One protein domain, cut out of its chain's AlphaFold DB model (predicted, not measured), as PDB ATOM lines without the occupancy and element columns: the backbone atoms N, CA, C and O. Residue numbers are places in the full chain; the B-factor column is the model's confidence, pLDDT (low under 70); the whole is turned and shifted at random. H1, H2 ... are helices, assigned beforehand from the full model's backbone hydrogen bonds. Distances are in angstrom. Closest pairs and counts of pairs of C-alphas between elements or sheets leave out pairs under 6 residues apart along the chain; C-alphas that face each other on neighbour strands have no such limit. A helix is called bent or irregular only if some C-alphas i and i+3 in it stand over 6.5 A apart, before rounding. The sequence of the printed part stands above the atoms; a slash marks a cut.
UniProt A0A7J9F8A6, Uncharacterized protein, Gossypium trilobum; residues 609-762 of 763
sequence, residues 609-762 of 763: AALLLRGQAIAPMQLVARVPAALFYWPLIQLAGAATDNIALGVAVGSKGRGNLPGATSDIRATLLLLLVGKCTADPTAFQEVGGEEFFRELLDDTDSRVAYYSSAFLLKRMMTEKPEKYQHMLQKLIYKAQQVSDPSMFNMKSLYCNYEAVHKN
ATOM      1  N   ALA A 609     137.471 -65.497 -57.833       81.06
ATOM      2  CA  ALA A 609     136.792 -64.278 -57.393       81.06
ATOM      3  C   ALA A 609     135.829 -63.726 -58.464       81.06
ATOM      4  O   ALA A 609     134.632 -63.568 -58.226       81.06
ATOM      5  N   ALA A 610     136.325 -63.515 -59.685       77.50
ATOM      6  CA  ALA A 610     135.511 -63.029 -60.797       77.50
ATOM      7  C   ALA A 610     134.420 -64.027 -61.228       77.50
ATOM      8  O   ALA A 610     133.334 -63.607 -61.626       77.50
ATOM      9  N   LEU A 611     134.670 -65.337 -61.123       78.94
ATOM     10  CA  LEU A 611     133.654 -66.369 -61.349       78.94
ATOM     11  C   LEU A 611     132.550 -66.317 -60.282       78.94
ATOM     12  O   LEU A 611     131.378 -66.418 -60.641       78.94
ATOM     13  N   LEU A 612     132.889 -66.104 -59.002       83.38
ATOM     14  CA  LEU A 612     131.900 -65.952 -57.926       83.38
ATOM     15  C   LEU A 612     131.031 -64.701 -58.148       83.38
ATOM     16  O   LEU A 612     129.807 -64.794 -58.118       83.38
ATOM     17  N   LEU A 613     131.648 -63.556 -58.468       82.38
ATOM     18  CA  LEU A 613     130.944 -62.302 -58.787       82.38
ATOM     19  C   LEU A 613     130.021 -62.415 -60.014       82.38
ATOM     20  O   LEU A 613     129.044 -61.676 -60.117       82.38
ATOM     21  N   ARG A 614     130.314 -63.338 -60.938       79.56
ATOM     22  CA  ARG A 614     129.504 -63.635 -62.132       79.56
ATOM     23  C   ARG A 614     128.463 -64.742 -61.922       79.56
ATOM     24  O   ARG A 614     127.762 -65.081 -62.870       79.56
ATOM     25  N   GLY A 615     128.384 -65.348 -60.734       79.31
ATOM     26  CA  GLY A 615     127.532 -66.516 -60.473       79.31
ATOM     27  C   GLY A 615     127.979 -67.807 -61.180       79.31
ATOM     28  O   GLY A 615     127.243 -68.789 -61.196       79.31
ATOM     29  N   GLN A 616     129.185 -67.821 -61.758       79.94
ATOM     30  CA  GLN A 616     129.803 -68.977 -62.426       79.94
ATOM     31  C   GLN A 616     130.629 -69.847 -61.456       79.94
ATOM     32  O   GLN A 616     131.156 -70.893 -61.834       79.94
ATOM     33  N   ALA A 617     130.733 -69.434 -60.193       84.50
ATOM     34  CA  ALA A 617     131.176 -70.259 -59.078       84.50
ATOM     35  C   ALA A 617     130.211 -70.110 -57.891       84.50
ATOM     36  O   ALA A 617     129.463 -69.137 -57.806       84.50
ATOM     37  N   ILE A 618     130.243 -71.072 -56.968       87.25
ATOM     38  CA  ILE A 618     129.452 -71.096 -55.732       87.25
ATOM     39  C   ILE A 618     130.393 -71.381 -54.559       87.25
ATOM     40  O   ILE A 618     131.196 -72.310 -54.624       87.25
ATOM     41  N   ALA A 619     130.260 -70.626 -53.467       88.75
ATOM     42  CA  ALA A 619     130.913 -70.914 -52.191       88.75
ATOM     43  C   ALA A 619     129.885 -71.532 -51.216       88.75
ATOM     44  O   ALA A 619     128.955 -70.830 -50.807       88.75
ATOM     45  N   PRO A 620     129.985 -72.827 -50.852       89.25
ATOM     46  CA  PRO A 620     129.037 -73.460 -49.935       89.25
ATOM     47  C   PRO A 620     129.085 -72.816 -48.546       89.25
ATOM     48  O   PRO A 620     130.146 -72.751 -47.920       89.25
ATOM     49  N   MET A 621     127.934 -72.372 -48.033       87.81
ATOM     50  CA  MET A 621     127.868 -71.617 -46.773       87.81
ATOM     51  C   MET A 621     128.392 -72.422 -45.571       87.81
ATOM     52  O   MET A 621     128.937 -71.843 -44.641       87.81
ATOM     53  N   GLN A 622     128.308 -73.756 -45.618       87.62
ATOM     54  CA  GLN A 622     128.888 -74.667 -44.627       87.62
ATOM     55  C   GLN A 622     130.415 -74.520 -44.514       87.62
ATOM     56  O   GLN A 622     130.957 -74.582 -43.413       87.62
ATOM     57  N   LEU A 623     131.110 -74.298 -45.638       88.50
ATOM     58  CA  LEU A 623     132.560 -74.083 -45.660       88.50
ATOM     59  C   LEU A 623     132.901 -72.633 -45.290       88.50
ATOM     60  O   LEU A 623     133.799 -72.401 -44.486       88.50
ATOM     61  N   VAL A 624     132.142 -71.656 -45.803       89.88
ATOM     62  CA  VAL A 624     132.322 -70.226 -45.473       89.88
ATOM     63  C   VAL A 624     132.128 -69.966 -43.974       89.88
ATOM     64  O   VAL A 624     132.916 -69.243 -43.372       89.88
ATOM     65  N   ALA A 625     131.139 -70.603 -43.341       87.44
ATOM     66  CA  ALA A 625     130.888 -70.496 -41.904       87.44
ATOM     67  C   ALA A 625     132.030 -71.061 -41.036       87.44
ATOM     68  O   ALA A 625     132.189 -70.627 -39.892       87.44
ATOM     69  N   ARG A 626     132.831 -71.997 -41.566       88.56
ATOM     70  CA  ARG A 626     133.956 -72.630 -40.861       88.56
ATOM     71  C   ARG A 626     135.221 -71.765 -40.834       88.56
ATOM     72  O   ARG A 626     136.024 -71.903 -39.916       88.56
ATOM     73  N   VAL A 627     135.386 -70.871 -41.807       92.38
ATOM     74  CA  VAL A 627     136.560 -69.993 -41.934       92.38
ATOM     75  C   VAL A 627     136.504 -68.840 -40.908       92.38
ATOM     76  O   VAL A 627     135.452 -68.211 -40.777       92.38
ATOM     77  N   PRO A 628     137.602 -68.526 -40.184       92.56
ATOM     78  CA  PRO A 628     137.681 -67.363 -39.289       92.56
ATOM     79  C   PRO A 628     137.440 -66.040 -40.027       92.56
ATOM     80  O   PRO A 628     137.963 -65.855 -41.129       92.56
ATOM     81  N   ALA A 629     136.708 -65.091 -39.427       92.19
ATOM     82  CA  ALA A 629     136.341 -63.852 -40.123       92.19
ATOM     83  C   ALA A 629     137.572 -63.013 -40.510       92.19
ATOM     84  O   ALA A 629     137.580 -62.389 -41.576       92.19
ATOM     85  N   ALA A 630     138.639 -63.080 -39.703       91.81
ATOM     86  CA  ALA A 630     139.958 -62.520 -40.000       91.81
ATOM     87  C   ALA A 630     140.471 -62.834 -41.418       91.81
ATOM     88  O   ALA A 630     141.030 -61.951 -42.065       91.81
ATOM     89  N   LEU A 631     140.234 -64.041 -41.951       93.69
ATOM     90  CA  LEU A 631     140.711 -64.418 -43.291       93.69
ATOM     91  C   LEU A 631     139.927 -63.752 -44.433       93.69
ATOM     92  O   LEU A 631     140.374 -63.797 -45.578       93.69
ATOM     93  N   PHE A 632     138.801 -63.096 -44.134       94.00
ATOM     94  CA  PHE A 632     138.053 -62.276 -45.086       94.00
ATOM     95  C   PHE A 632     138.283 -60.770 -44.874       94.00
ATOM     96  O   PHE A 632     138.577 -60.070 -45.843       94.00
ATOM     97  N   TYR A 633     138.187 -60.254 -43.638       92.38
ATOM     98  CA  TYR A 633     138.274 -58.802 -43.400       92.38
ATOM     99  C   TYR A 633     139.709 -58.255 -43.438       92.38
ATOM    100  O   TYR A 633     139.926 -57.164 -43.963       92.38
ATOM    101  N   TRP A 634     140.708 -58.993 -42.942       93.69
ATOM    102  CA  TRP A 634     142.095 -58.519 -42.938       93.69
ATOM    103  C   TRP A 634     142.641 -58.270 -44.362       93.69
ATOM    104  O   TRP A 634     143.083 -57.147 -44.626       93.69
ATOM    105  N   PRO A 635     142.545 -59.209 -45.333       90.81
ATOM    106  CA  PRO A 635     143.027 -58.939 -46.690       90.81
ATOM    107  C   PRO A 635     142.167 -57.901 -47.437       90.81
ATOM    108  O   PRO A 635     142.695 -57.170 -48.275       90.81
ATOM    109  N   LEU A 636     140.871 -57.765 -47.110       90.44
ATOM    110  CA  LEU A 636     139.996 -56.723 -47.670       90.44
ATOM    111  C   LEU A 636     140.527 -55.306 -47.380       90.44
ATOM    112  O   LEU A 636     140.471 -54.440 -48.260       90.44
ATOM    113  N   ILE A 637     141.054 -55.089 -46.168       89.50
ATOM    114  CA  ILE A 637     141.659 -53.824 -45.732       89.50
ATOM    115  C   ILE A 637     143.031 -53.631 -46.392       89.50
ATOM    116  O   ILE A 637     143.256 -52.610 -47.040       89.50
ATOM    117  N   GLN A 638     143.939 -54.613 -46.292       88.12
ATOM    118  CA  GLN A 638     145.314 -54.473 -46.806       88.12
ATOM    119  C   GLN A 638     145.368 -54.201 -48.322       88.12
ATOM    120  O   GLN A 638     146.259 -53.504 -48.812       88.12
ATOM    121  N   LEU A 639     144.397 -54.721 -49.080       84.75
ATOM    122  CA  LEU A 639     144.301 -54.523 -50.527       84.75
ATOM    123  C   LEU A 639     143.627 -53.198 -50.942       84.75
ATOM    124  O   LEU A 639     143.588 -52.909 -52.138       84.75
ATOM    125  N   ALA A 640     143.124 -52.376 -50.010       80.19
ATOM    126  CA  ALA A 640     142.423 -51.125 -50.328       80.19
ATOM    127  C   ALA A 640     143.280 -50.172 -51.179       80.19
ATOM    128  O   ALA A 640     142.926 -49.870 -52.318       80.19
ATOM    129  N   GLY A 641     144.483 -49.826 -50.705       65.56
ATOM    130  CA  GLY A 641     145.465 -49.013 -51.444       65.56
ATOM    131  C   GLY A 641     146.134 -49.716 -52.638       65.56
ATOM    132  O   GLY A 641     147.218 -49.311 -53.065       65.56
ATOM    133  N   ALA A 642     145.556 -50.815 -53.129       60.62
ATOM    134  CA  ALA A 642     145.977 -51.550 -54.319       60.62
ATOM    135  C   ALA A 642     144.842 -51.731 -55.351       60.62
ATOM    136  O   ALA A 642     145.105 -52.234 -56.443       60.62
ATOM    137  N   ALA A 643     143.607 -51.314 -55.035       54.56
ATOM    138  CA  ALA A 643     142.467 -51.371 -55.954       54.56
ATOM    139  C   ALA A 643     142.566 -50.360 -57.117       54.56
ATOM    140  O   ALA A 643     141.935 -50.557 -58.153       54.56
ATOM    141  N   THR A 644     143.372 -49.308 -56.952       51.47
ATOM    142  CA  THR A 644     143.541 -48.184 -57.886       51.47
ATOM    143  C   THR A 644     144.694 -48.356 -58.886       51.47
ATOM    144  O   THR A 644     144.509 -48.091 -60.070       51.47
ATOM    145  N   ASP A 645     145.878 -48.803 -58.439       48.19
ATOM    146  CA  ASP A 645     147.139 -48.384 -59.096       48.19
ATOM    147  C   ASP A 645     148.050 -49.472 -59.702       48.19
ATOM    148  O   ASP A 645     149.044 -49.131 -60.336       48.19
ATOM    149  N   ASN A 646     147.812 -50.777 -59.500       45.19
ATOM    150  CA  ASN A 646     148.859 -51.787 -59.762       45.19
ATOM    151  C   ASN A 646     148.493 -52.891 -60.772       45.19
ATOM    152  O   ASN A 646     148.066 -53.987 -60.413       45.19
ATOM    153  N   ILE A 647     148.783 -52.615 -62.048       47.44
ATOM    154  CA  ILE A 647     148.674 -53.556 -63.178       47.44
ATOM    155  C   ILE A 647     149.588 -54.781 -62.987       47.44
ATOM    156  O   ILE A 647     149.105 -55.913 -63.012       47.44
ATOM    157  N   ALA A 648     150.889 -54.563 -62.755       41.91
ATOM    158  CA  ALA A 648     151.891 -55.632 -62.666       41.91
ATOM    159  C   ALA A 648     151.654 -56.585 -61.481       41.91
ATOM    160  O   ALA A 648     151.773 -57.799 -61.620       41.91
ATOM    161  N   LEU A 649     151.245 -56.038 -60.330       44.19
ATOM    162  CA  LEU A 649     150.932 -56.812 -59.126       44.19
ATOM    163  C   LEU A 649     149.767 -57.789 -59.348       44.19
ATOM    164  O   LEU A 649     149.780 -58.894 -58.816       44.19
ATOM    165  N   GLY A 650     148.774 -57.386 -60.148       43.25
ATOM    166  CA  GLY A 650     147.702 -58.276 -60.575       43.25
ATOM    167  C   GLY A 650     148.226 -59.401 -61.468       43.25
ATOM    168  O   GLY A 650     147.953 -60.572 -61.208       43.25
ATOM    169  N   VAL A 651     149.016 -59.072 -62.495       48.12
ATOM    170  CA  VAL A 651     149.530 -60.074 -63.447       48.12
ATOM    171  C   VAL A 651     150.386 -61.132 -62.737       48.12
ATOM    172  O   VAL A 651     150.213 -62.320 -63.006       48.12
ATOM    173  N   ALA A 652     151.186 -60.733 -61.743       41.94
ATOM    174  CA  ALA A 652     151.988 -61.629 -60.902       41.94
ATOM    175  C   ALA A 652     151.183 -62.698 -60.122       41.94
ATOM    176  O   ALA A 652     151.773 -63.644 -59.601       41.94
ATOM    177  N   VAL A 653     149.850 -62.578 -60.044       39.97
ATOM    178  CA  VAL A 653     148.946 -63.548 -59.394       39.97
ATOM    179  C   VAL A 653     147.817 -64.046 -60.312       39.97
ATOM    180  O   VAL A 653     146.819 -64.581 -59.834       39.97
ATOM    181  N   GLY A 654     147.935 -63.869 -61.634       42.75
ATOM    182  CA  GLY A 654     146.905 -64.290 -62.601       42.75
ATOM    183  C   GLY A 654     145.683 -63.358 -62.692       42.75
ATOM    184  O   GLY A 654     144.639 -63.745 -63.214       42.75
ATOM    185  N   SER A 655     145.797 -62.126 -62.192       42.91
ATOM    186  CA  SER A 655     144.776 -61.075 -62.260       42.91
ATOM    187  C   SER A 655     145.029 -60.146 -63.455       42.91
ATOM    188  O   SER A 655     146.116 -59.588 -63.603       42.91
ATOM    189  N   LYS A 656     144.009 -59.879 -64.279       45.94
ATOM    190  CA  LYS A 656     144.148 -59.009 -65.461       45.94
ATOM    191  C   LYS A 656     144.243 -57.538 -65.066       45.94
ATOM    192  O   LYS A 656     143.238 -56.885 -64.807       45.94
ATOM    193  N   GLY A 657     145.467 -57.015 -65.049       39.94
ATOM    194  CA  GLY A 657     145.771 -55.637 -64.671       39.94
ATOM    195  C   GLY A 657     145.198 -54.583 -65.625       39.94
ATOM    196  O   GLY A 657     145.884 -54.130 -66.534       39.94
ATOM    197  N   ARG A 658     143.950 -54.166 -65.385       34.09
ATOM    198  CA  ARG A 658     143.335 -52.869 -65.739       34.09
ATOM    199  C   ARG A 658     142.019 -52.735 -64.959       34.09
ATOM    200  O   ARG A 658     141.418 -53.740 -64.587       34.09
ATOM    201  N   GLY A 659     141.571 -51.502 -64.716       38.25
ATOM    202  CA  GLY A 659     140.305 -51.246 -64.018       38.25
ATOM    203  C   GLY A 659     139.117 -51.939 -64.698       38.25
ATOM    204  O   GLY A 659     139.007 -51.921 -65.923       38.25
ATOM    205  N   ASN A 660     138.243 -52.552 -63.895       44.22
ATOM    206  CA  ASN A 660     137.048 -53.297 -64.317       44.22
ATOM    207  C   ASN A 660     137.282 -54.459 -65.314       44.22
ATOM    208  O   ASN A 660     136.364 -54.838 -66.042       44.22
ATOM    209  N   LEU A 661     138.470 -55.078 -65.315       42.38
ATOM    210  CA  LEU A 661     138.676 -56.403 -65.916       42.38
ATOM    211  C   LEU A 661     138.486 -57.532 -64.886       42.38
ATOM    212  O   LEU A 661     138.847 -57.359 -63.720       42.38
ATOM    213  N   PRO A 662     137.963 -58.704 -65.306       42.59
ATOM    214  CA  PRO A 662     137.717 -59.821 -64.404       42.59
ATOM    215  C   PRO A 662     139.004 -60.312 -63.738       42.59
ATOM    216  O   PRO A 662     139.965 -60.704 -64.401       42.59
ATOM    217  N   GLY A 663     138.965 -60.346 -62.413       49.75
ATOM    218  CA  GLY A 663     139.975 -60.933 -61.541       49.75
ATOM    219  C   GLY A 663     140.900 -59.931 -60.860       49.75
ATOM    220  O   GLY A 663     141.702 -60.367 -60.044       49.75
ATOM    221  N   ALA A 664     140.768 -58.633 -61.154       63.66
ATOM    222  CA  ALA A 664     141.527 -57.549 -60.527       63.66
ATOM    223  C   ALA A 664     141.515 -57.590 -58.981       63.66
ATOM    224  O   ALA A 664     140.609 -58.143 -58.358       63.66
ATOM    225  N   THR A 665     142.472 -56.909 -58.338       72.81
ATOM    226  CA  THR A 665     142.499 -56.700 -56.872       72.81
ATOM    227  C   THR A 665     141.153 -56.214 -56.322       72.81
ATOM    228  O   THR A 665     140.730 -56.623 -55.244       72.81
ATOM    229  N   SER A 666     140.449 -55.379 -57.086       76.12
ATOM    230  CA  SER A 666     139.101 -54.902 -56.791       76.12
ATOM    231  C   SER A 666     138.060 -56.039 -56.772       76.12
ATOM    232  O   SER A 666     137.268 -56.126 -55.838       76.12
ATOM    233  N   ASP A 667     138.086 -56.972 -57.734       80.31
ATOM    234  CA  ASP A 667     137.235 -58.179 -57.733       80.31
ATOM    235  C   ASP A 667     137.530 -59.081 -56.530       80.31
ATOM    236  O   ASP A 667     136.610 -59.631 -55.923       80.31
ATOM    237  N   ILE A 668     138.803 -59.213 -56.150       85.25
ATOM    238  CA  ILE A 668     139.216 -59.974 -54.964       85.25
ATOM    239  C   ILE A 668     138.628 -59.326 -53.700       85.25
ATOM    240  O   ILE A 668     137.991 -60.024 -52.914       85.25
ATOM    241  N   ARG A 669     138.723 -57.999 -53.541       89.31
ATOM    242  CA  ARG A 669     138.085 -57.258 -52.432       89.31
ATOM    243  C   ARG A 669     136.563 -57.422 -52.416       89.31
ATOM    244  O   ARG A 669     135.999 -57.807 -51.394       89.31
ATOM    245  N   ALA A 670     135.900 -57.208 -53.549       86.69
ATOM    246  CA  ALA A 670     134.456 -57.388 -53.690       86.69
ATOM    247  C   ALA A 670     134.005 -58.818 -53.308       86.69
ATOM    248  O   ALA A 670     133.006 -58.994 -52.612       86.69
ATOM    249  N   THR A 671     134.786 -59.834 -53.687       90.06
ATOM    250  CA  THR A 671     134.554 -61.247 -53.340       90.06
ATOM    251  C   THR A 671     134.758 -61.514 -51.845       90.06
ATOM    252  O   THR A 671     133.903 -62.141 -51.220       90.06
ATOM    253  N   LEU A 672     135.850 -61.018 -51.249       93.31
ATOM    254  CA  LEU A 672     136.122 -61.146 -49.811       93.31
ATOM    255  C   LEU A 672     134.987 -60.545 -48.975       93.31
ATOM    256  O   LEU A 672     134.542 -61.173 -48.015       93.31
ATOM    257  N   LEU A 673     134.471 -59.376 -49.366       93.50
ATOM    258  CA  LEU A 673     133.343 -58.742 -48.686       93.50
ATOM    259  C   LEU A 673     132.050 -59.564 -48.801       93.50
ATOM    260  O   LEU A 673     131.335 -59.695 -47.813       93.50
ATOM    261  N   LEU A 674     131.745 -60.155 -49.961       91.75
ATOM    262  CA  LEU A 674     130.567 -61.023 -50.108       91.75
ATOM    263  C   LEU A 674     130.668 -62.293 -49.247       91.75
ATOM    264  O   LEU A 674     129.679 -62.690 -48.628       91.75
ATOM    265  N   LEU A 675     131.855 -62.903 -49.152       93.25
ATOM    266  CA  LEU A 675     132.096 -64.047 -48.265       93.25
ATOM    267  C   LEU A 675     132.004 -63.644 -46.784       93.25
ATOM    268  O   LEU A 675     131.379 -64.360 -46.000       93.25
ATOM    269  N   LEU A 676     132.533 -62.473 -46.414       94.19
ATOM    270  CA  LEU A 676     132.413 -61.891 -45.075       94.19
ATOM    271  C   LEU A 676     130.948 -61.618 -44.700       94.19
ATOM    272  O   LEU A 676     130.513 -61.993 -43.617       94.19
ATOM    273  N   VAL A 677     130.159 -61.031 -45.606       91.50
ATOM    274  CA  VAL A 677     128.710 -60.829 -45.436       91.50
ATOM    275  C   VAL A 677     127.985 -62.168 -45.267       91.50
ATOM    276  O   VAL A 677     127.110 -62.279 -44.407       91.50
ATOM    277  N   GLY A 678     128.373 -63.203 -46.020       89.62
ATOM    278  CA  GLY A 678     127.886 -64.573 -45.835       89.62
ATOM    279  C   GLY A 678     128.182 -65.114 -44.432       89.62
ATOM    280  O   GLY A 678     127.256 -65.479 -43.707       89.62
ATOM    281  N   LYS A 679     129.454 -65.074 -44.012       91.81
ATOM    282  CA  LYS A 679     129.921 -65.482 -42.676       91.81
ATOM    283  C   LYS A 679     129.184 -64.731 -41.559       91.81
ATOM    284  O   LYS A 679     128.609 -65.380 -40.696       91.81
ATOM    285  N   CYS A 680     129.093 -63.403 -41.621       91.25
ATOM    286  CA  CYS A 680     128.381 -62.567 -40.644       91.25
ATOM    287  C   CYS A 680     126.846 -62.726 -40.662       91.25
ATOM    288  O   CYS A 680     126.179 -62.256 -39.739       91.25
ATOM    289  N   THR A 681     126.275 -63.348 -41.702       87.75
ATOM    290  CA  THR A 681     124.846 -63.717 -41.767       87.75
ATOM    291  C   THR A 681     124.602 -65.117 -41.192       87.75
ATOM    292  O   THR A 681     123.585 -65.338 -40.543       87.75
ATOM    293  N   ALA A 682     125.523 -66.058 -41.419       86.56
ATOM    294  CA  ALA A 682     125.456 -67.419 -40.881       86.56
ATOM    295  C   ALA A 682     125.880 -67.506 -39.400       86.56
ATOM    296  O   ALA A 682     125.430 -68.395 -38.682       86.56
ATOM    297  N   ASP A 683     126.738 -66.590 -38.951       86.12
ATOM    298  CA  ASP A 683     127.344 -66.565 -37.624       86.12
ATOM    299  C   ASP A 683     127.307 -65.138 -37.032       86.12
ATOM    300  O   ASP A 683     128.116 -64.279 -37.402       86.12
ATOM    301  N   PRO A 684     126.387 -64.862 -36.086       84.38
ATOM    302  CA  PRO A 684     126.301 -63.565 -35.420       84.38
ATOM    303  C   PRO A 684     127.526 -63.198 -34.569       84.38
ATOM    304  O   PRO A 684     127.717 -62.014 -34.288       84.38
ATOM    305  N   THR A 685     128.356 -64.166 -34.156       89.00
ATOM    306  CA  THR A 685     129.575 -63.880 -33.376       89.00
ATOM    307  C   THR A 685     130.660 -63.285 -34.266       89.00
ATOM    308  O   THR A 685     131.279 -62.289 -33.893       89.00
ATOM    309  N   ALA A 686     130.782 -63.778 -35.500       89.12
ATOM    310  CA  ALA A 686     131.675 -63.227 -36.515       89.12
ATOM    311  C   ALA A 686     131.335 -61.771 -36.884       89.12
ATOM    312  O   ALA A 686     132.226 -60.976 -37.163       89.12
ATOM    313  N   PHE A 687     130.058 -61.372 -36.821       89.31
ATOM    314  CA  PHE A 687     129.687 -59.962 -36.987       89.31
ATOM    315  C   PHE A 687     130.242 -59.072 -35.862       89.31
ATOM    316  O   PHE A 687     130.618 -57.933 -36.122       89.31
ATOM    317  N   GLN A 688     130.322 -59.579 -34.627       88.38
ATOM    318  CA  GLN A 688     130.909 -58.845 -33.500       88.38
ATOM    319  C   GLN A 688     132.447 -58.844 -33.560       88.38
ATOM    320  O   GLN A 688     133.046 -57.797 -33.330       88.38
ATOM    321  N   GLU A 689     133.071 -59.968 -33.944       88.88
ATOM    322  CA  GLU A 689     134.527 -60.118 -34.164       88.88
ATOM    323  C   GLU A 689     135.095 -59.031 -35.096       88.88
ATOM    324  O   GLU A 689     136.182 -58.510 -34.867       88.88
ATOM    325  N   VAL A 690     134.332 -58.675 -36.132       88.56
ATOM    326  CA  VAL A 690     134.713 -57.745 -37.208       88.56
ATOM    327  C   VAL A 690     134.541 -56.262 -36.823       88.56
ATOM    328  O   VAL A 690     134.980 -55.386 -37.558       88.56
ATOM    329  N   GLY A 691     133.907 -55.952 -35.684       86.44
ATOM    330  CA  GLY A 691     133.571 -54.572 -35.285       86.44
ATOM    331  C   GLY A 691     132.130 -54.139 -35.605       86.44
ATOM    332  O   GLY A 691     131.784 -52.966 -35.476       86.44
ATOM    333  N   GLY A 692     131.255 -55.071 -35.993       89.31
ATOM    334  CA  GLY A 692     129.813 -54.839 -36.086       89.31
ATOM    335  C   GLY A 692     129.392 -53.779 -37.108       89.31
ATOM    336  O   GLY A 692     129.875 -53.740 -38.235       89.31
ATOM    337  N   GLU A 693     128.426 -52.938 -36.727       88.25
ATOM    338  CA  GLU A 693     127.795 -51.948 -37.616       88.25
ATOM    339  C   GLU A 693     128.754 -50.822 -38.044       88.25
ATOM    340  O   GLU A 693     128.539 -50.214 -39.089       88.25
ATOM    341  N   GLU A 694     129.816 -50.565 -37.274       90.19
ATOM    342  CA  GLU A 694     130.773 -49.482 -37.533       90.19
ATOM    343  C   GLU A 694     131.744 -49.845 -38.668       90.19
ATOM    344  O   GLU A 694     131.887 -49.067 -39.609       90.19
ATOM    345  N   PHE A 695     132.286 -51.068 -38.682       92.56
ATOM    346  CA  PHE A 695     133.168 -51.556 -39.754       92.56
ATOM    347  C   PHE A 695     132.529 -51.461 -41.152       92.56
ATOM    348  O   PHE A 695     133.096 -50.884 -42.080       92.56
ATOM    349  N   PHE A 696     131.302 -51.969 -41.315       91.19
ATOM    350  CA  PHE A 696     130.591 -51.888 -42.600       91.19
ATOM    351  C   PHE A 696     130.167 -50.457 -42.961       91.19
ATOM    352  O   PHE A 696     129.766 -50.212 -44.097       91.19
ATOM    353  N   ARG A 697     130.230 -49.516 -42.011       89.00
ATOM    354  CA  ARG A 697     129.942 -48.101 -42.241       89.00
ATOM    355  C   ARG A 697     131.164 -47.351 -42.764       89.00
ATOM    356  O   ARG A 697     130.991 -46.510 -43.637       89.00
ATOM    357  N   GLU A 698     132.366 -47.682 -42.297       90.06
ATOM    358  CA  GLU A 698     133.624 -47.159 -42.857       90.06
ATOM    359  C   GLU A 698     133.799 -47.579 -44.326       90.06
ATOM    360  O   GLU A 698     134.194 -46.775 -45.166       90.06
ATOM    361  N   LEU A 699     133.391 -48.807 -44.673       88.44
ATOM    362  CA  LEU A 699     133.402 -49.308 -46.054       88.44
ATOM    363  C   LEU A 699     132.414 -48.604 -47.009       88.44
ATOM    364  O   LEU A 699     132.428 -48.903 -48.203       88.44
ATOM    365  N   LEU A 700     131.553 -47.693 -46.533       86.25
ATOM    366  CA  LEU A 700     130.656 -46.913 -47.403       86.25
ATOM    367  C   LEU A 700     131.395 -45.814 -48.181       86.25
ATOM    368  O   LEU A 700     130.948 -45.456 -49.268       86.25
ATOM    369  N   ASP A 701     132.518 -45.330 -47.648       83.75
ATOM    370  CA  ASP A 701     133.368 -44.305 -48.269       83.75
ATOM    371  C   ASP A 701     134.537 -44.931 -49.075       83.75
ATOM    372  O   ASP A 701     135.524 -44.263 -49.392       83.75
ATOM    373  N   ASP A 702     134.456 -46.229 -49.408       81.25
ATOM    374  CA  ASP A 702     135.504 -46.958 -50.138       81.25
ATOM    375  C   ASP A 702     135.591 -46.574 -51.628       81.25
ATOM    376  O   ASP A 702     134.593 -46.363 -52.318       81.25
ATOM    377  N   THR A 703     136.819 -46.562 -52.148       78.88
ATOM    378  CA  THR A 703     137.143 -46.310 -53.561       78.88
ATOM    379  C   THR A 703     136.548 -47.314 -54.562       78.88
ATOM    380  O   THR A 703     136.299 -46.932 -55.707       78.88
ATOM    381  N   ASP A 704     136.314 -48.579 -54.186       76.50
ATOM    382  CA  ASP A 704     135.562 -49.528 -55.022       76.50
ATOM    383  C   ASP A 704     134.068 -49.393 -54.709       76.50
ATOM    384  O   ASP A 704     133.580 -49.820 -53.658       76.50
ATOM    385  N   SER A 705     133.313 -48.851 -55.665       75.25
ATOM    386  CA  SER A 705     131.867 -48.644 -55.545       75.25
ATOM    387  C   SER A 705     131.078 -49.921 -55.232       75.25
ATOM    388  O   SER A 705     129.977 -49.836 -54.690       75.25
ATOM    389  N   ARG A 706     131.627 -51.111 -55.509       80.31
ATOM    390  CA  ARG A 706     131.018 -52.403 -55.157       80.31
ATOM    391  C   ARG A 706     131.235 -52.758 -53.689       80.31
ATOM    392  O   ARG A 706     130.344 -53.347 -53.083       80.31
ATOM    393  N   VAL A 707     132.371 -52.368 -53.103       83.75
ATOM    394  CA  VAL A 707     132.645 -52.510 -51.662       83.75
ATOM    395  C   VAL A 707     131.673 -51.634 -50.864       83.75
ATOM    396  O   VAL A 707     131.002 -52.137 -49.957       83.75
ATOM    397  N   ALA A 708     131.485 -50.382 -51.289       79.69
ATOM    398  CA  ALA A 708     130.463 -49.495 -50.734       79.69
ATOM    399  C   ALA A 708     129.037 -50.036 -50.951       79.69
ATOM    400  O   ALA A 708     128.246 -50.118 -50.007       79.69
ATOM    401  N   TYR A 709     128.708 -50.488 -52.169       79.75
ATOM    402  CA  TYR A 709     127.386 -51.031 -52.492       79.75
ATOM    403  C   TYR A 709     127.029 -52.262 -51.647       79.75
ATOM    404  O   TYR A 709     125.986 -52.254 -50.990       79.75
ATOM    405  N   TYR A 710     127.877 -53.296 -51.602       85.38
ATOM    406  CA  TYR A 710     127.588 -54.513 -50.834       85.38
ATOM    407  C   TYR A 710     127.522 -54.243 -49.324       85.38
ATOM    408  O   TYR A 710     126.647 -54.797 -48.653       85.38
ATOM    409  N   SER A 711     128.362 -53.343 -48.797       86.38
ATOM    410  CA  SER A 711     128.285 -52.913 -47.392       86.38
ATOM    411  C   SER A 711     126.960 -52.200 -47.095       86.38
ATOM    412  O   SER A 711     126.267 -52.553 -46.138       86.38
ATOM    413  N   SER A 712     126.534 -51.277 -47.968       84.19
ATOM    414  CA  SER A 712     125.244 -50.587 -47.844       84.19
ATOM    415  C   SER A 712     124.058 -51.556 -47.925       84.19
ATOM    416  O   SER A 712     123.138 -51.474 -47.115       84.19
ATOM    417  N   ALA A 713     124.100 -52.529 -48.841       85.25
ATOM    418  CA  ALA A 713     123.044 -53.518 -49.026       85.25
ATOM    419  C   ALA A 713     122.922 -54.459 -47.815       85.25
ATOM    420  O   ALA A 713     121.808 -54.781 -47.396       85.25
ATOM    421  N   PHE A 714     124.046 -54.858 -47.210       88.81
ATOM    422  CA  PHE A 714     124.062 -55.649 -45.979       88.81
ATOM    423  C   PHE A 714     123.486 -54.869 -44.790       88.81
ATOM    424  O   PHE A 714     122.586 -55.370 -44.111       88.81
ATOM    425  N   LEU A 715     123.933 -53.625 -44.579       87.56
ATOM    426  CA  LEU A 715     123.429 -52.753 -43.514       87.56
ATOM    427  C   LEU A 715     121.931 -52.450 -43.669       87.56
ATOM    428  O   LEU A 715     121.181 -52.543 -42.696       87.56
ATOM    429  N   LEU A 716     121.468 -52.149 -44.888       85.94
ATOM    430  CA  LEU A 716     120.047 -51.947 -45.187       85.94
ATOM    431  C   LEU A 716     119.234 -53.213 -44.902       85.94
ATOM    432  O   LEU A 716     118.235 -53.136 -44.188       85.94
ATOM    433  N   LYS A 717     119.681 -54.381 -45.385       87.00
ATOM    434  CA  LYS A 717     119.002 -55.664 -45.146       87.00
ATOM    435  C   LYS A 717     118.879 -55.967 -43.650       87.00
ATOM    436  O   LYS A 717     117.784 -56.300 -43.203       87.00
ATOM    437  N   ARG A 718     119.951 -55.784 -42.868       87.31
ATOM    438  CA  ARG A 718     119.909 -55.937 -41.402       87.31
ATOM    439  C   ARG A 718     118.976 -54.934 -40.739       87.31
ATOM    440  O   ARG A 718     118.185 -55.317 -39.886       87.31
ATOM    441  N   MET A 719     119.000 -53.663 -41.142       83.12
ATOM    442  CA  MET A 719     118.089 -52.660 -40.584       83.12
ATOM    443  C   MET A 719     116.617 -52.992 -40.885       83.12
ATOM    444  O   MET A 719     115.768 -52.786 -40.020       83.12
ATOM    445  N   MET A 720     116.313 -53.558 -42.057       83.69
ATOM    446  CA  MET A 720     114.969 -54.036 -42.406       83.69
ATOM    447  C   MET A 720     114.525 -55.232 -41.550       83.69
ATOM    448  O   MET A 720     113.367 -55.265 -41.142       83.69
ATOM    449  N   THR A 721     115.409 -56.193 -41.253       84.25
ATOM    450  CA  THR A 721     115.055 -57.403 -40.483       84.25
ATOM    451  C   THR A 721     115.118 -57.227 -38.965       84.25
ATOM    452  O   THR A 721     114.338 -57.841 -38.249       84.25
ATOM    453  N   GLU A 722     116.041 -56.408 -38.456       85.81
ATOM    454  CA  GLU A 722     116.342 -56.283 -37.018       85.81
ATOM    455  C   GLU A 722     115.793 -54.990 -36.397       85.81
ATOM    456  O   GLU A 722     115.637 -54.898 -35.181       85.81
ATOM    457  N   LYS A 723     115.551 -53.954 -37.213       85.94
ATOM    458  CA  LYS A 723     115.170 -52.602 -36.763       85.94
ATOM    459  C   LYS A 723     114.089 -51.967 -37.678       85.94
ATOM    460  O   LYS A 723     114.228 -50.786 -38.022       85.94
ATOM    461  N   PRO A 724     113.016 -52.688 -38.082       83.31
ATOM    462  CA  PRO A 724     112.107 -52.275 -39.164       83.31
ATOM    463  C   PRO A 724     111.463 -50.895 -38.963       83.31
ATOM    464  O   PRO A 724     111.370 -50.120 -39.911       83.31
ATOM    465  N   GLU A 725     111.091 -50.531 -37.734       83.94
ATOM    466  CA  GLU A 725     110.542 -49.202 -37.413       83.94
ATOM    467  C   GLU A 725     111.531 -48.067 -37.740       83.94
ATOM    468  O   GLU A 725     111.154 -47.024 -38.283       83.94
ATOM    469  N   LYS A 726     112.825 -48.279 -37.458       81.75
ATOM    470  CA  LYS A 726     113.888 -47.308 -37.760       81.75
ATOM    471  C   LYS A 726     114.124 -47.207 -39.265       81.75
ATOM    472  O   LYS A 726     114.316 -46.097 -39.756       81.75
ATOM    473  N   TYR A 727     114.045 -48.328 -39.989       82.69
ATOM    474  CA  TYR A 727     114.078 -48.341 -41.453       82.69
ATOM    475  C   TYR A 727     112.918 -47.530 -42.046       82.69
ATOM    476  O   TYR A 727     113.155 -46.602 -42.817       82.69
ATOM    477  N   GLN A 728     111.676 -47.808 -41.635       79.81
ATOM    478  CA  GLN A 728     110.484 -47.103 -42.123       79.81
ATOM    479  C   GLN A 728     110.554 -45.595 -41.838       79.81
ATOM    480  O   GLN A 728     110.317 -44.785 -42.734       79.81
ATOM    481  N   HIS A 729     110.955 -45.199 -40.626       83.19
ATOM    482  CA  HIS A 729     111.111 -43.790 -40.259       83.19
ATOM    483  C   HIS A 729     112.241 -43.084 -41.034       83.19
ATOM    484  O   HIS A 729     112.109 -41.913 -41.405       83.19
ATOM    485  N   MET A 730     113.348 -43.783 -41.313       79.38
ATOM    486  CA  MET A 730     114.437 -43.261 -42.145       79.38
ATOM    487  C   MET A 730     113.995 -43.105 -43.605       79.38
ATOM    488  O   MET A 730     114.224 -42.050 -44.194       79.38
ATOM    489  N   LEU A 731     113.302 -44.102 -44.162       79.06
ATOM    490  CA  LEU A 731     112.775 -44.091 -45.526       79.06
ATOM    491  C   LEU A 731     111.755 -42.962 -45.729       79.06
ATOM    492  O   LEU A 731     111.865 -42.212 -46.694       79.06
ATOM    493  N   GLN A 732     110.827 -42.760 -44.787       79.06
ATOM    494  CA  GLN A 732     109.892 -41.625 -44.796       79.06
ATOM    495  C   GLN A 732     110.625 -40.273 -44.797       79.06
ATOM    496  O   GLN A 732     110.302 -39.397 -45.597       79.06
ATOM    497  N   LYS A 733     111.651 -40.107 -43.949       80.75
ATOM    498  CA  LYS A 733     112.491 -38.893 -43.919       80.75
ATOM    499  C   LYS A 733     113.277 -38.679 -45.214       80.75
ATOM    500  O   LYS A 733     113.483 -37.532 -45.607       80.75
ATOM    501  N   LEU A 734     113.726 -39.751 -45.862       77.75
ATOM    502  CA  LEU A 734     114.514 -39.686 -47.091       77.75
ATOM    503  C   LEU A 734     113.620 -39.370 -48.302       77.75
ATOM    504  O   LEU A 734     113.965 -38.485 -49.078       77.75
ATOM    505  N   ILE A 735     112.423 -39.962 -48.378       74.69
ATOM    506  CA  ILE A 735     111.369 -39.587 -49.337       74.69
ATOM    507  C   ILE A 735     110.962 -38.118 -49.150       74.69
ATOM    508  O   ILE A 735     110.912 -37.377 -50.125       74.69
ATOM    509  N   TYR A 736     110.740 -37.666 -47.912       75.62
ATOM    510  CA  TYR A 736     110.392 -36.269 -47.619       75.62
ATOM    511  C   TYR A 736     111.495 -35.283 -48.044       75.62
ATOM    512  O   TYR A 736     111.197 -34.223 -48.587       75.62
ATOM    513  N   LYS A 737     112.778 -35.641 -47.879       72.44
ATOM    514  CA  LYS A 737     113.902 -34.852 -48.415       72.44
ATOM    515  C   LYS A 737     113.974 -34.884 -49.945       72.44
ATOM    516  O   LYS A 737     114.172 -33.837 -50.550       72.44
ATOM    517  N   ALA A 738     113.773 -36.041 -50.573       60.38
ATOM    518  CA  ALA A 738     113.738 -36.165 -52.033       60.38
ATOM    519  C   ALA A 738     112.560 -35.389 -52.658       60.38
ATOM    520  O   ALA A 738     112.671 -34.889 -53.766       60.38
ATOM    521  N   GLN A 739     111.453 -35.213 -51.930       62.28
ATOM    522  CA  GLN A 739     110.335 -34.347 -52.328       62.28
ATOM    523  C   GLN A 739     110.635 -32.841 -52.189       62.28
ATOM    524  O   GLN A 739     109.915 -32.031 -52.767       62.28
ATOM    525  N   GLN A 740     111.672 -32.456 -51.437       67.38
ATOM    526  CA  GLN A 740     112.129 -31.064 -51.299       67.38
ATOM    527  C   GLN A 740     113.244 -30.693 -52.290       67.38
ATOM    528  O   GLN A 740     113.463 -29.509 -52.540       67.38
ATOM    529  N   VAL A 741     113.949 -31.680 -52.850       57.84
ATOM    530  CA  VAL A 741     114.998 -31.488 -53.859       57.84
ATOM    531  C   VAL A 741     114.444 -31.904 -55.218       57.84
ATOM    532  O   VAL A 741     114.391 -33.088 -55.533       57.84
ATOM    533  N   SER A 742     114.017 -30.925 -56.019       47.62
ATOM    534  CA  SER A 742     113.362 -31.129 -57.321       47.62
ATOM    535  C   SER A 742     114.318 -31.606 -58.429       47.62
ATOM    536  O   SER A 742     114.486 -30.928 -59.441       47.62
ATOM    537  N   ASP A 743     114.936 -32.772 -58.244       48.94
ATOM    538  CA  ASP A 743     115.802 -33.430 -59.222       48.94
ATOM    539  C   ASP A 743     115.113 -34.697 -59.782       48.94
ATOM    540  O   ASP A 743     114.794 -35.618 -59.017       48.94
ATOM    541  N   PRO A 744     114.847 -34.782 -61.101       48.44
ATOM    542  CA  PRO A 744     114.105 -35.900 -61.688       48.44
ATOM    543  C   PRO A 744     114.853 -37.243 -61.635       48.44
ATOM    544  O   PRO A 744     114.217 -38.289 -61.783       48.44
ATOM    545  N   SER A 745     116.168 -37.255 -61.381       47.88
ATOM    546  CA  SER A 745     116.974 -38.485 -61.322       47.88
ATOM    547  C   SER A 745     116.559 -39.457 -60.203       47.88
ATOM    548  O   SER A 745     116.782 -40.665 -60.318       47.88
ATOM    549  N   MET A 746     115.893 -38.981 -59.141       45.84
ATOM    550  CA  MET A 746     115.496 -39.818 -57.998       45.84
ATOM    551  C   MET A 746     114.218 -40.657 -58.193       45.84
ATOM    552  O   MET A 746     113.851 -41.419 -57.292       45.84
ATOM    553  N   PHE A 747     113.545 -40.605 -59.351       43.12
ATOM    554  CA  PHE A 747     112.284 -41.341 -59.564       43.12
ATOM    555  C   PHE A 747     112.392 -42.868 -59.377       43.12
ATOM    556  O   PHE A 747     111.434 -43.494 -58.912       43.12
ATOM    557  N   ASN A 748     113.567 -43.460 -59.627       45.53
ATOM    558  CA  ASN A 748     113.827 -44.890 -59.403       45.53
ATOM    559  C   ASN A 748     113.613 -45.342 -57.946       45.53
ATOM    560  O   ASN A 748     113.360 -46.523 -57.703       45.53
ATOM    561  N   MET A 749     113.640 -44.434 -56.964       44.38
ATOM    562  CA  MET A 749     113.468 -44.803 -55.555       44.38
ATOM    563  C   MET A 749     112.044 -45.288 -55.212       44.38
ATOM    564  O   MET A 749     111.864 -45.985 -54.215       44.38
ATOM    565  N   LYS A 750     111.037 -45.020 -56.064       40.19
ATOM    566  CA  LYS A 750     109.698 -45.630 -55.932       40.19
ATOM    567  C   LYS A 750     109.706 -47.148 -56.164       40.19
ATOM    568  O   LYS A 750     108.937 -47.850 -55.514       40.19
ATOM    569  N   SER A 751     110.598 -47.666 -57.015       39.97
ATOM    570  CA  SER A 751     110.713 -49.108 -57.302       39.97
ATOM    571  C   SER A 751     111.060 -49.923 -56.046       39.97
ATOM    572  O   SER A 751     110.446 -50.953 -55.763       39.97
ATOM    573  N   LEU A 752     111.969 -49.400 -55.213       41.75
ATOM    574  CA  LEU A 752     112.327 -50.000 -53.922       41.75
ATOM    575  C   LEU A 752     111.136 -50.098 -52.954       41.75
ATOM    576  O   LEU A 752     111.060 -51.053 -52.184       41.75
ATOM    577  N   TYR A 753     110.186 -49.160 -53.020       42.34
ATOM    578  CA  TYR A 753     108.973 -49.191 -52.199       42.34
ATOM    579  C   TYR A 753     108.003 -50.296 -52.656       42.34
ATOM    580  O   TYR A 753     107.455 -51.021 -51.829       42.34
ATOM    581  N   CYS A 754     107.841 -50.491 -53.970       38.19
ATOM    582  CA  CYS A 754     107.004 -51.562 -54.522       38.19
ATOM    583  C   CYS A 754     107.555 -52.967 -54.213       38.19
ATOM    584  O   CYS A 754     106.782 -53.872 -53.896       38.19
ATOM    585  N   ASN A 755     108.880 -53.147 -54.215       36.66
ATOM    586  CA  ASN A 755     109.499 -54.417 -53.809       36.66
ATOM    587  C   ASN A 755     109.237 -54.770 -52.331       36.66
ATOM    588  O   ASN A 755     109.149 -55.951 -51.996       36.66
ATOM    589  N   TYR A 756     109.058 -53.777 -51.449       40.66
ATOM    590  CA  TYR A 756     108.700 -54.018 -50.046       40.66
ATOM    591  C   TYR A 756     107.281 -54.601 -49.912       40.66
ATOM    592  O   TYR A 756     107.091 -55.586 -49.200       40.66
ATOM    593  N   GLU A 757     106.300 -54.075 -50.656       35.50
ATOM    594  CA  GLU A 757     104.946 -54.655 -50.697       35.50
ATOM    595  C   GLU A 757     104.909 -56.063 -51.310       35.50
ATOM    596  O   GLU A 757     104.124 -56.898 -50.861       35.50
ATOM    597  N   ALA A 758     105.732 -56.335 -52.328       35.59
ATOM    598  CA  ALA A 758     105.757 -57.629 -53.012       35.59
ATOM    599  C   ALA A 758     106.265 -58.766 -52.106       35.59
ATOM    600  O   ALA A 758     105.711 -59.865 -52.124       35.59
ATOM    601  N   VAL A 759     107.282 -58.497 -51.279       35.12
ATOM    602  CA  VAL A 759     107.792 -59.469 -50.294       35.12
ATOM    603  C   VAL A 759     106.780 -59.690 -49.166       35.12
ATOM    604  O   VAL A 759     106.569 -60.826 -48.753       35.12
ATOM    605  N   HIS A 760     106.104 -58.635 -48.703       38.06
ATOM    606  CA  HIS A 760     105.217 -58.713 -47.536       38.06
ATOM    607  C   HIS A 760     103.820 -59.311 -47.815       38.06
ATOM    608  O   HIS A 760     103.044 -59.501 -46.881       38.06
ATOM    609  N   LYS A 761     103.491 -59.600 -49.084       35.44
ATOM    610  CA  LYS A 761     102.232 -60.252 -49.512       35.44
ATOM    611  C   LYS A 761     102.371 -61.761 -49.783       35.44
ATOM    612  O   LYS A 761     101.367 -62.398 -50.081       35.44
ATOM    613  N   ASN A 762     103.578 -62.322 -49.660       31.92
ATOM    614  CA  ASN A 762     103.889 -63.745 -49.879       31.92
ATOM    615  C   ASN A 762     104.510 -64.417 -48.630       31.92
ATOM    616  O   ASN A 762     105.303 -65.351 -48.759       31.92
TER     617      ASN A 762
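Overview. This is residues 609 to 762 of the 763 residues of an uncharacterized protein of Gossypium trilobum (UniProt A0A7J9F8A6). Two long helices, H5 and H8, run side by side through the middle, with H1, H2 and H3 packed on H5 and H7 packed on H8. From the end of H8 the chain turns a sharp corner into H9, and H10 folds back loosely beside H9 as an outlying pair at one end of the longest axis, while H4 and the unnamed residues 652 to 664 lie toward the other end. The printed part has 154 residues with ten named helices, H1 to H10 in order along the chain, and no named strand, an all helix domain. It is only just compact, close to loose, with a radius of gyration of the C-alphas of 17.8 A, and spans 50 by 37 by 29 A.

Along the chain. Find C-alpha 609 at (136.792, -64.278, -57.393), where H1, residues 609 to 613, begins. Next come H2, residues 621 to 624, H3, residues 630 to 638, 11.8 A long, and H4, residues 647 to 651. H5, residues 665 to 682, starts at C-alpha 665 at (142.499, -56.700, -56.872) and runs 25.7 A. After H6, residues 684 to 689, read H7, residues 692 to 701, 16.5 A, and H8, residues 705 to 722, 25.4 A. H9, residues 724 to 738, covers 20.7 A. H10, residues 744 to 760, covers 28.3 A and ends at C-alpha 760 at (105.217, -58.713, -47.536); it is irregular, with C-alphas 745 and 748 7.4 A apart.

Arrangement. Start at H5, the hub, which touches five helices. H1 touches it, closest at the C-alphas of Ala 609 and Ile 668, 5.5 A. H2 touches it at Val 624 and Lys 679, closest C-alphas 6.0 A apart. H3 touches it at a shallow tilt of 34 degrees, only just short of steep, opposite ways; the closest C-alphas, of Leu 636 and Arg 669, are 5.2 A apart. H6 and H5 touch only at the corner, closest C-alphas Cys 680 and Phe 687, 4.7 A. H8 touches H5 at a shallow tilt of 11 degrees, the same way, closest C-alphas Ala 670 and Val 707, 5.6 A. H7 and H8 form a helical hairpin, only just at a steep tilt, 35.2 degrees. H9 touches H8 with residues 726 to 727 alone, at a steep tilt of 53 degrees. H9 and H10 are close but not clearly touching. In H1, H4, H5, H8 and H9 every O i to N i+4 pair is within hydrogen-bond range; the counts are 4 of 5 in H3, 1 of 2 in H6, 3 of 6 in H7 and 7 of 13 in H10, and H2 is too short for such a pair.

Size, cuts and confidence. The farthest C-alphas, of Ala 648 and Lys 761, are 51.6 A apart. The printed part has no cut, and the link from H4 to H5 is long. Confidence is under 70 at residues 641 to 664 and 738 to 762.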